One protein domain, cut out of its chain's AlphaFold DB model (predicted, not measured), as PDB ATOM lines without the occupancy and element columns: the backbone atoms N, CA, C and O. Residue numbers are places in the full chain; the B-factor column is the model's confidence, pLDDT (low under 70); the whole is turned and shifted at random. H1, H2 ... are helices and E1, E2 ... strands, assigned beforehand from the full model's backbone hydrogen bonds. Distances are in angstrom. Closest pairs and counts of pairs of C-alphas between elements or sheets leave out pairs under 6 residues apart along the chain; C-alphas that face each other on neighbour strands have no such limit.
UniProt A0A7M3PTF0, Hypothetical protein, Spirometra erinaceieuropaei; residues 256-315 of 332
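This is residues 256 to 315 of the 332 residues of the protein "Hypothetical protein" of Spirometra erinaceieuropaei (UniProt A0A7M3PTF0). Two long helices, H1 and H3, run side by side in opposite ways at one end; a small strand hairpin, E1 and E2, makes the other end, with short H2 between H1 and E1 along the chain. The 60 printed residues hold three named helices and two named strands, H1, H2, E1, E2, H3, with an antiparallel sheet; the class is mostly helix. The whole is loose, radius of gyration of the C-alphas 14.3 A, spanning 47 by 24 by 13 A.

E1, residues 287 to 289, and E2, residues 295 to 297, form an antiparallel hairpin; N 296 and O 288, 2.7 A apart, are within hydrogen-bond range. H3, residues 302 to 314, touches H1, residues 256 to 272, at a shallow tilt of 9 degrees, opposite ways; the closest C-alphas, of Leu 267 and Pro 304, are 6.5 A apart. H2, residues 281 to 284, is near H1. In H1 and H3 every O i to N i+4 pair is within hydrogen-bond range; H2 is too short for one.

H1 runs 24.4 A from C-alpha 256 at (278.344, 217.757, 142.834). H3 runs 18.5 A to C-alpha 314 at (286.677, 224.619, 141.703).

The farthest C-alphas, of Gly 256 and Asn 292, are 47.6 A apart. The printed part has no cut and no long link; pLDDT is under 70 at residue 277.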
ATOM      1  N   GLY A 256     277.228 217.607 141.898       81.12
ATOM      2  CA  GLY A 256     278.344 217.757 142.834       81.12
ATOM      3  C   GLY A 256     278.737 216.464 143.563       81.12
ATOM      4  O   GLY A 256     279.925 216.201 143.717       81.12
ATOM      5  N   GLU A 257     277.774 215.607 143.932       84.81
ATOM      6  CA  GLU A 257     278.046 214.294 144.549       84.81
ATOM      7  C   GLU A 257     278.801 213.369 143.589       84.81
ATOM      8  O   GLU A 257     279.790 212.741 143.967       84.81
ATOM      9  N   ILE A 258     278.358 213.313 142.329       86.50
ATOM     10  CA  ILE A 258     278.984 212.484 141.291       86.50
ATOM     11  C   ILE A 258     280.397 212.987 141.007       86.50
ATOM     12  O   ILE A 258     281.341 212.200 140.991       86.50
ATOM     13  N   ALA A 259     280.557 214.297 140.819       87.44
ATOM     14  CA  ALA A 259     281.853 214.885 140.524       87.44
ATOM     15  C   ALA A 259     282.848 214.684 141.681       87.44
ATOM     16  O   ALA A 259     283.985 214.279 141.442       87.44
ATOM     17  N   CYS A 260     282.411 214.867 142.932       87.12
ATOM     18  CA  CYS A 260     283.224 214.594 144.117       87.12
ATOM     19  C   CYS A 260     283.616 213.109 144.217       87.12
ATOM     20  O   CYS A 260     284.778 212.795 144.470       87.12
ATOM     21  N   THR A 261     282.688 212.191 143.921       87.00
ATOM     22  CA  THR A 261     282.965 210.743 143.893       87.00
ATOM     23  C   THR A 261     284.021 210.393 142.843       87.00
ATOM     24  O   THR A 261     284.951 209.641 143.125       87.00
ATOM     25  N   ILE A 262     283.916 210.965 141.640       90.06
ATOM     26  CA  ILE A 262     284.895 210.757 140.566       90.06
ATOM     27  C   ILE A 262     286.270 211.283 140.989       90.06
ATOM     28  O   ILE A 262     287.258 210.569 140.841       90.06
ATOM     29  N   LEU A 263     286.342 212.494 141.552       90.25
ATOM     30  CA  LEU A 263     287.596 213.067 142.053       90.25
ATOM     31  C   LEU A 263     288.243 212.176 143.121       90.25
ATOM     32  O   LEU A 263     289.449 211.949 143.083       90.25
ATOM     33  N   PHE A 264     287.441 211.633 144.035       87.62
ATOM     34  CA  PHE A 264     287.918 210.758 145.100       87.62
ATOM     35  C   PHE A 264     288.462 209.423 144.564       87.62
ATOM     36  O   PHE A 264     289.561 209.004 144.928       87.62
ATOM     37  N   LEU A 265     287.741 208.782 143.638       89.38
ATOM     38  CA  LEU A 265     288.193 207.545 142.991       89.38
ATOM     39  C   LEU A 265     289.457 207.759 142.151       89.38
ATOM     40  O   LEU A 265     290.352 206.916 142.161       89.38
ATOM     41  N   LEU A 266     289.556 208.893 141.452       91.69
ATOM     42  CA  LEU A 266     290.752 209.258 140.696       91.69
ATOM     43  C   LEU A 266     291.955 209.486 141.613       91.69
ATOM     44  O   LEU A 266     293.040 209.005 141.297       91.69
ATOM     45  N   LEU A 267     291.771 210.160 142.754       90.56
ATOM     46  CA  LEU A 267     292.834 210.347 143.740       90.56
ATOM     47  C   LEU A 267     293.354 209.003 144.268       90.56
ATOM     48  O   LEU A 267     294.563 208.777 144.266       90.56
ATOM     49  N   ILE A 268     292.454 208.093 144.659       88.31
ATOM     50  CA  ILE A 268     292.826 206.743 145.114       88.31
ATOM     51  C   ILE A 268     293.566 205.986 144.009       88.31
ATOM     52  O   ILE A 268     294.611 205.383 144.259       88.31
ATOM     53  N   GLY A 269     293.057 206.045 142.776       89.56
ATOM     54  CA  GLY A 269     293.718 205.449 141.619       89.56
ATOM     55  C   GLY A 269     295.132 205.995 141.427       89.56
ATOM     56  O   GLY A 269     296.058 205.227 141.167       89.56
ATOM     57  N   LEU A 270     295.330 207.300 141.621       89.81
ATOM     58  CA  LEU A 270     296.628 207.951 141.491       89.81
ATOM     59  C   LEU A 270     297.593 207.550 142.620       89.81
ATOM     60  O   LEU A 270     298.764 207.301 142.346       89.81
ATOM     61  N   TRP A 271     297.120 207.392 143.858       88.62
ATOM     62  CA  TRP A 271     297.945 206.852 144.948       88.62
ATOM     63  C   TRP A 271     298.389 205.410 144.677       88.62
ATOM     64  O   TRP A 271     299.581 205.111 144.738       88.62
ATOM     65  N   ILE A 272     297.461 204.525 144.297       87.81
ATOM     66  CA  ILE A 272     297.774 203.109 144.033       87.81
ATOM     67  C   ILE A 272     298.750 202.970 142.857       87.81
ATOM     68  O   ILE A 272     299.688 202.176 142.900       87.81
ATOM     69  N   THR A 273     298.556 203.752 141.795       87.31
ATOM     70  CA  THR A 273     299.368 203.659 140.570       87.31
ATOM     71  C   THR A 273     300.712 204.387 140.656       87.31
ATOM     72  O   THR A 273     301.475 204.367 139.685       87.31
ATOM     73  N   ARG A 274     301.046 205.004 141.799       84.25
ATOM     74  CA  ARG A 274     302.295 205.756 141.969       84.25
ATOM     75  C   ARG A 274     303.527 204.863 141.875       84.25
ATOM     76  O   ARG A 274     304.425 205.171 141.088       84.25
ATOM     77  N   GLU A 275     303.562 203.781 142.655       77.75
ATOM     78  CA  GLU A 275     304.662 202.801 142.722       77.75
ATOM     79  C   GLU A 275     304.162 201.383 143.086       77.75
ATOM     80  O   GLU A 275     304.563 200.827 144.108       77.75
ATOM     81  N   PRO A 276     303.305 200.744 142.271       76.00
ATOM     82  CA  PRO A 276     302.708 199.440 142.593       76.00
ATOM     83  C   PRO A 276     303.677 198.240 142.459       76.00
ATOM     84  O   PRO A 276     303.249 197.113 142.238       76.00
ATOM     85  N   GLY A 277     304.994 198.461 142.530       69.75
ATOM     86  CA  GLY A 277     306.033 197.450 142.273       69.75
ATOM     87  C   GLY A 277     306.438 197.304 140.796       69.75
ATOM     88  O   GLY A 277     307.514 196.787 140.505       69.75
ATOM     89  N   VAL A 278     305.637 197.832 139.865       78.88
ATOM     90  CA  VAL A 278     306.014 198.111 138.464       78.88
ATOM     91  C   VAL A 278     306.255 199.618 138.279       78.88
ATOM     92  O   VAL A 278     305.855 200.393 139.152       78.88
ATOM     93  N   PRO A 279     306.901 200.075 137.183       77.06
ATOM     94  CA  PRO A 279     307.117 201.501 136.954       77.06
ATOM     95  C   PRO A 279     305.774 202.243 136.887       77.06
ATOM     96  O   PRO A 279     305.066 202.160 135.885       77.06
ATOM     97  N   GLY A 280     305.416 202.931 137.971       83.19
ATOM     98  CA  GLY A 280     304.197 203.729 138.057       83.19
ATOM     99  C   GLY A 280     304.339 205.086 137.369       83.19
ATOM    100  O   GLY A 280     305.380 205.410 136.784       83.19
ATOM    101  N   TRP A 281     303.295 205.914 137.459       83.69
ATOM    102  CA  TRP A 281     303.281 207.231 136.803       83.69
ATOM    103  C   TRP A 281     304.337 208.196 137.365       83.69
ATOM    104  O   TRP A 281     304.763 209.116 136.667       83.69
ATOM    105  N   SER A 282     304.817 207.962 138.590       82.81
ATOM    106  CA  SER A 282     305.870 208.761 139.231       82.81
ATOM    107  C   SER A 282     307.173 208.820 138.422       82.81
ATOM    108  O   SER A 282     307.913 209.795 138.526       82.81
ATOM    109  N   ARG A 283     307.441 207.833 137.552       80.06
ATOM    110  CA  ARG A 283     308.619 207.811 136.665       80.06
ATOM    111  C   ARG A 283     308.627 208.935 135.630       80.06
ATOM    112  O   ARG A 283     309.698 209.328 135.174       80.06
ATOM    113  N   PHE A 284     307.456 209.418 135.220       83.06
ATOM    114  CA  PHE A 284     307.367 210.513 134.254       83.06
ATOM    115  C   PHE A 284     307.765 211.861 134.862       83.06
ATOM    116  O   PHE A 284     307.966 212.827 134.129       83.06
ATOM    117  N   MET A 285     307.895 211.929 136.188       84.81
ATOM    118  CA  MET A 285     308.284 213.141 136.889       84.81
ATOM    119  C   MET A 285     309.812 213.275 136.926       84.81
ATOM    120  O   MET A 285     310.521 212.269 137.022       84.81
ATOM    121  N   PRO A 286     310.342 214.510 136.849       81.38
ATOM    122  CA  PRO A 286     311.775 214.738 136.933       81.38
ATOM    123  C   PRO A 286     312.308 214.255 138.281       81.38
ATOM    124  O   PRO A 286     311.607 214.272 139.295       81.38
ATOM    125  N   VAL A 287     313.570 213.846 138.289       82.06
ATOM    126  CA  VAL A 287     314.274 213.398 139.486       82.06
ATOM    127  C   VAL A 287     315.624 214.099 139.513       82.06
ATOM    128  O   VAL A 287     316.258 214.233 138.468       82.06
ATOM    129  N   SER A 288     316.051 214.577 140.679       79.44
ATOM    130  CA  SER A 288     317.372 215.194 140.841       79.44
ATOM    131  C   SER A 288     318.227 214.371 141.772       79.44
ATOM    132  O   SER A 288     317.719 213.654 142.628       79.44
ATOM    133  N   ASN A 289     319.535 214.513 141.630       83.88
ATOM    134  CA  ASN A 289     320.480 213.963 142.582       83.88
ATOM    135  C   ASN A 289     320.830 215.047 143.605       83.88
ATOM    136  O   ASN A 289     321.064 216.198 143.241       83.88
ATOM    137  N   ASP A 290     320.823 214.676 144.880       80.12
ATOM    138  CA  ASP A 290     321.350 215.500 145.963       80.12
ATOM    139  C   ASP A 290     322.876 215.647 145.835       80.12
ATOM    140  O   ASP A 290     323.525 214.876 145.121       80.12
ATOM    141  N   SER A 291     323.478 216.565 146.595       80.12
ATOM    142  CA  SER A 291     324.938 216.733 146.687       80.12
ATOM    143  C   SER A 291     325.677 215.445 147.078       80.12
ATOM    144  O   SER A 291     326.859 215.296 146.788       80.12
ATOM    145  N   ASN A 292     324.970 214.497 147.699       79.75
ATOM    146  CA  ASN A 292     325.468 213.184 148.112       79.75
ATOM    147  C   ASN A 292     325.207 212.066 147.079       79.75
ATOM    148  O   ASN A 292     325.346 210.888 147.399       79.75
ATOM    149  N   GLY A 293     324.750 212.401 145.865       78.19
ATOM    150  CA  GLY A 293     324.408 211.428 144.818       78.19
ATOM    151  C   GLY A 293     323.128 210.627 145.088       78.19
ATOM    152  O   GLY A 293     322.808 209.703 144.342       78.19
ATOM    153  N   LYS A 294     322.377 210.966 146.144       79.88
ATOM    154  CA  LYS A 294     321.097 210.331 146.470       79.88
ATOM    155  C   LYS A 294     320.005 210.867 145.552       79.88
ATOM    156  O   LYS A 294     319.861 212.074 145.396       79.88
ATOM    157  N   ILE A 295     319.212 209.965 144.988       77.06
ATOM    158  CA  ILE A 295     318.064 210.300 144.148       77.06
ATOM    159  C   ILE A 295     316.987 210.972 145.019       77.06
ATOM    160  O   ILE A 295     316.431 210.344 145.921       77.06
ATOM    161  N   VAL A 296     316.696 212.244 144.748       78.44
ATOM    162  CA  VAL A 296     315.639 213.039 145.381       78.44
ATOM    163  C   VAL A 296     314.432 213.062 144.461       78.44
ATOM    164  O   VAL A 296     314.481 213.568 143.337       78.44
ATOM    165  N   ARG A 297     313.328 212.507 144.958       79.88
ATOM    166  CA  ARG A 297     312.037 212.541 144.277       79.88
ATOM    167  C   ARG A 297     311.346 213.856 144.605       79.88
ATOM    168  O   ARG A 297     311.243 214.228 145.767       79.88
ATOM    169  N   TYR A 298     310.890 214.554 143.571       80.81
ATOM    170  CA  TYR A 298     310.162 215.815 143.725       80.81
ATOM    171  C   TYR A 298     308.662 215.628 143.952       80.81
ATOM    172  O   TYR A 298     307.970 216.603 144.240       80.81
ATOM    173  N   VAL A 299     308.154 214.407 143.767       82.62
ATOM    174  CA  VAL A 299     306.727 214.092 143.798       82.62
ATOM    175  C   VAL A 299     306.468 212.952 144.766       82.62
ATOM    176  O   VAL A 299     307.045 211.878 144.621       82.62
ATOM    177  N   ASP A 300     305.569 213.219 145.705       85.81
ATOM    178  CA  ASP A 300     305.035 212.302 146.701       85.81
ATOM    179  C   ASP A 300     303.501 212.222 146.541       85.81
ATOM    180  O   ASP A 300     302.918 212.737 145.582       85.81
ATOM    181  N   ASP A 301     302.822 211.587 147.494       87.06
ATOM    182  CA  ASP A 301     301.354 211.496 147.531       87.06
ATOM    183  C   ASP A 301     300.681 212.854 147.756       87.06
ATOM    184  O   ASP A 301     299.506 213.029 147.438       87.06
ATOM    185  N   THR A 302     301.441 213.833 148.253       90.31
ATOM    186  CA  THR A 302     300.991 215.185 148.587       90.31
ATOM    187  C   THR A 302     300.501 215.971 147.369       90.31
ATOM    188  O   THR A 302     299.495 216.674 147.451       90.31
ATOM    189  N   GLN A 303     301.190 215.864 146.232       90.38
ATOM    190  CA  GLN A 303     300.898 216.610 145.006       90.38
ATOM    191  C   GLN A 303     299.535 216.212 144.410       90.38
ATOM    192  O   GLN A 303     298.727 217.120 144.190       90.38
ATOM    193  N   PRO A 304     299.224 214.908 144.209       91.44
ATOM    194  CA  PRO A 304     297.866 214.456 143.918       91.44
ATOM    195  C   PRO A 304     296.841 215.049 144.880       91.44
ATOM    196  O   PRO A 304     295.870 215.668 144.460       91.44
ATOM    197  N   THR A 305     297.061 214.905 146.185       91.88
ATOM    198  CA  THR A 305     296.059 215.266 147.188       91.88
ATOM    199  C   THR A 305     295.746 216.755 147.180       91.88
ATOM    200  O   THR A 305     294.575 217.121 147.190       91.88
ATOM    201  N   ILE A 306     296.759 217.620 147.094       92.69
ATOM    202  CA  ILE A 306     296.543 219.068 146.994       92.69
ATOM    203  C   ILE A 306     295.844 219.428 145.685       92.69
ATOM    204  O   ILE A 306     294.912 220.229 145.701       92.69
ATOM    205  N   LEU A 307     296.261 218.843 144.558       93.00
ATOM    206  CA  LEU A 307     295.633 219.107 143.264       93.00
ATOM    207  C   LEU A 307     294.139 218.764 143.301       93.00
ATOM    208  O   LEU A 307     293.308 219.579 142.910       93.00
ATOM    209  N   PHE A 308     293.795 217.580 143.805       92.06
ATOM    210  CA  PHE A 308     292.411 217.128 143.903       92.06
ATOM    211  C   PHE A 308     291.611 217.898 144.958       92.06
ATOM    212  O   PHE A 308     290.433 218.162 144.728       92.06
ATOM    213  N   ALA A 309     292.237 218.331 146.057       91.56
ATOM    214  CA  ALA A 309     291.610 219.251 147.000       91.56
ATOM    215  C   ALA A 309     291.243 220.571 146.306       91.56
ATOM    216  O   ALA A 309     290.091 220.980 146.358       91.56
ATOM    217  N   ILE A 310     292.173 221.194 145.573       92.62
ATOM    218  CA  ILE A 310     291.906 222.428 144.817       92.62
ATOM    219  C   ILE A 310     290.793 222.207 143.783       92.62
ATOM    220  O   ILE A 310     289.856 223.002 143.710       92.62
ATOM    221  N   LEU A 311     290.853 221.114 143.017       91.94
ATOM    222  CA  LEU A 311     289.818 220.776 142.036       91.94
ATOM    223  C   LEU A 311     288.442 220.608 142.687       91.94
ATOM    224  O   LEU A 311     287.457 221.086 142.129       91.94
ATOM    225  N   ALA A 312     288.360 219.999 143.871       87.81
ATOM    226  CA  ALA A 312     287.097 219.821 144.583       87.81
ATOM    227  C   ALA A 312     286.419 221.155 144.950       87.81
ATOM    228  O   ALA A 312     285.193 221.217 144.961       87.81
ATOM    229  N   PHE A 313     287.188 222.226 145.185       87.88
ATOM    230  CA  PHE A 313     286.648 223.574 145.424       87.88
ATOM    231  C   PHE A 313     286.336 224.355 144.140       87.88
ATOM    232  O   PHE A 313     285.559 225.306 144.181       87.88
ATOM    233  N   ILE A 314     286.926 223.975 143.003       89.94
ATOM    234  CA  ILE A 314     286.677 224.619 141.703       89.94
ATOM    235  C   ILE A 314     285.453 224.016 141.006       89.94
ATOM    236  O   ILE A 314     284.722 224.722 140.308       89.94
ATOM    237  N   VAL A 315     285.226 222.712 141.160       86.38
ATOM    238  CA  VAL A 315     284.127 222.012 140.492       86.38
ATOM    239  C   VAL A 315     282.770 222.521 141.010       86.38
ATOM    240  O   VAL A 315     282.530 222.520 142.217       86.38
TER     241      VAL A 315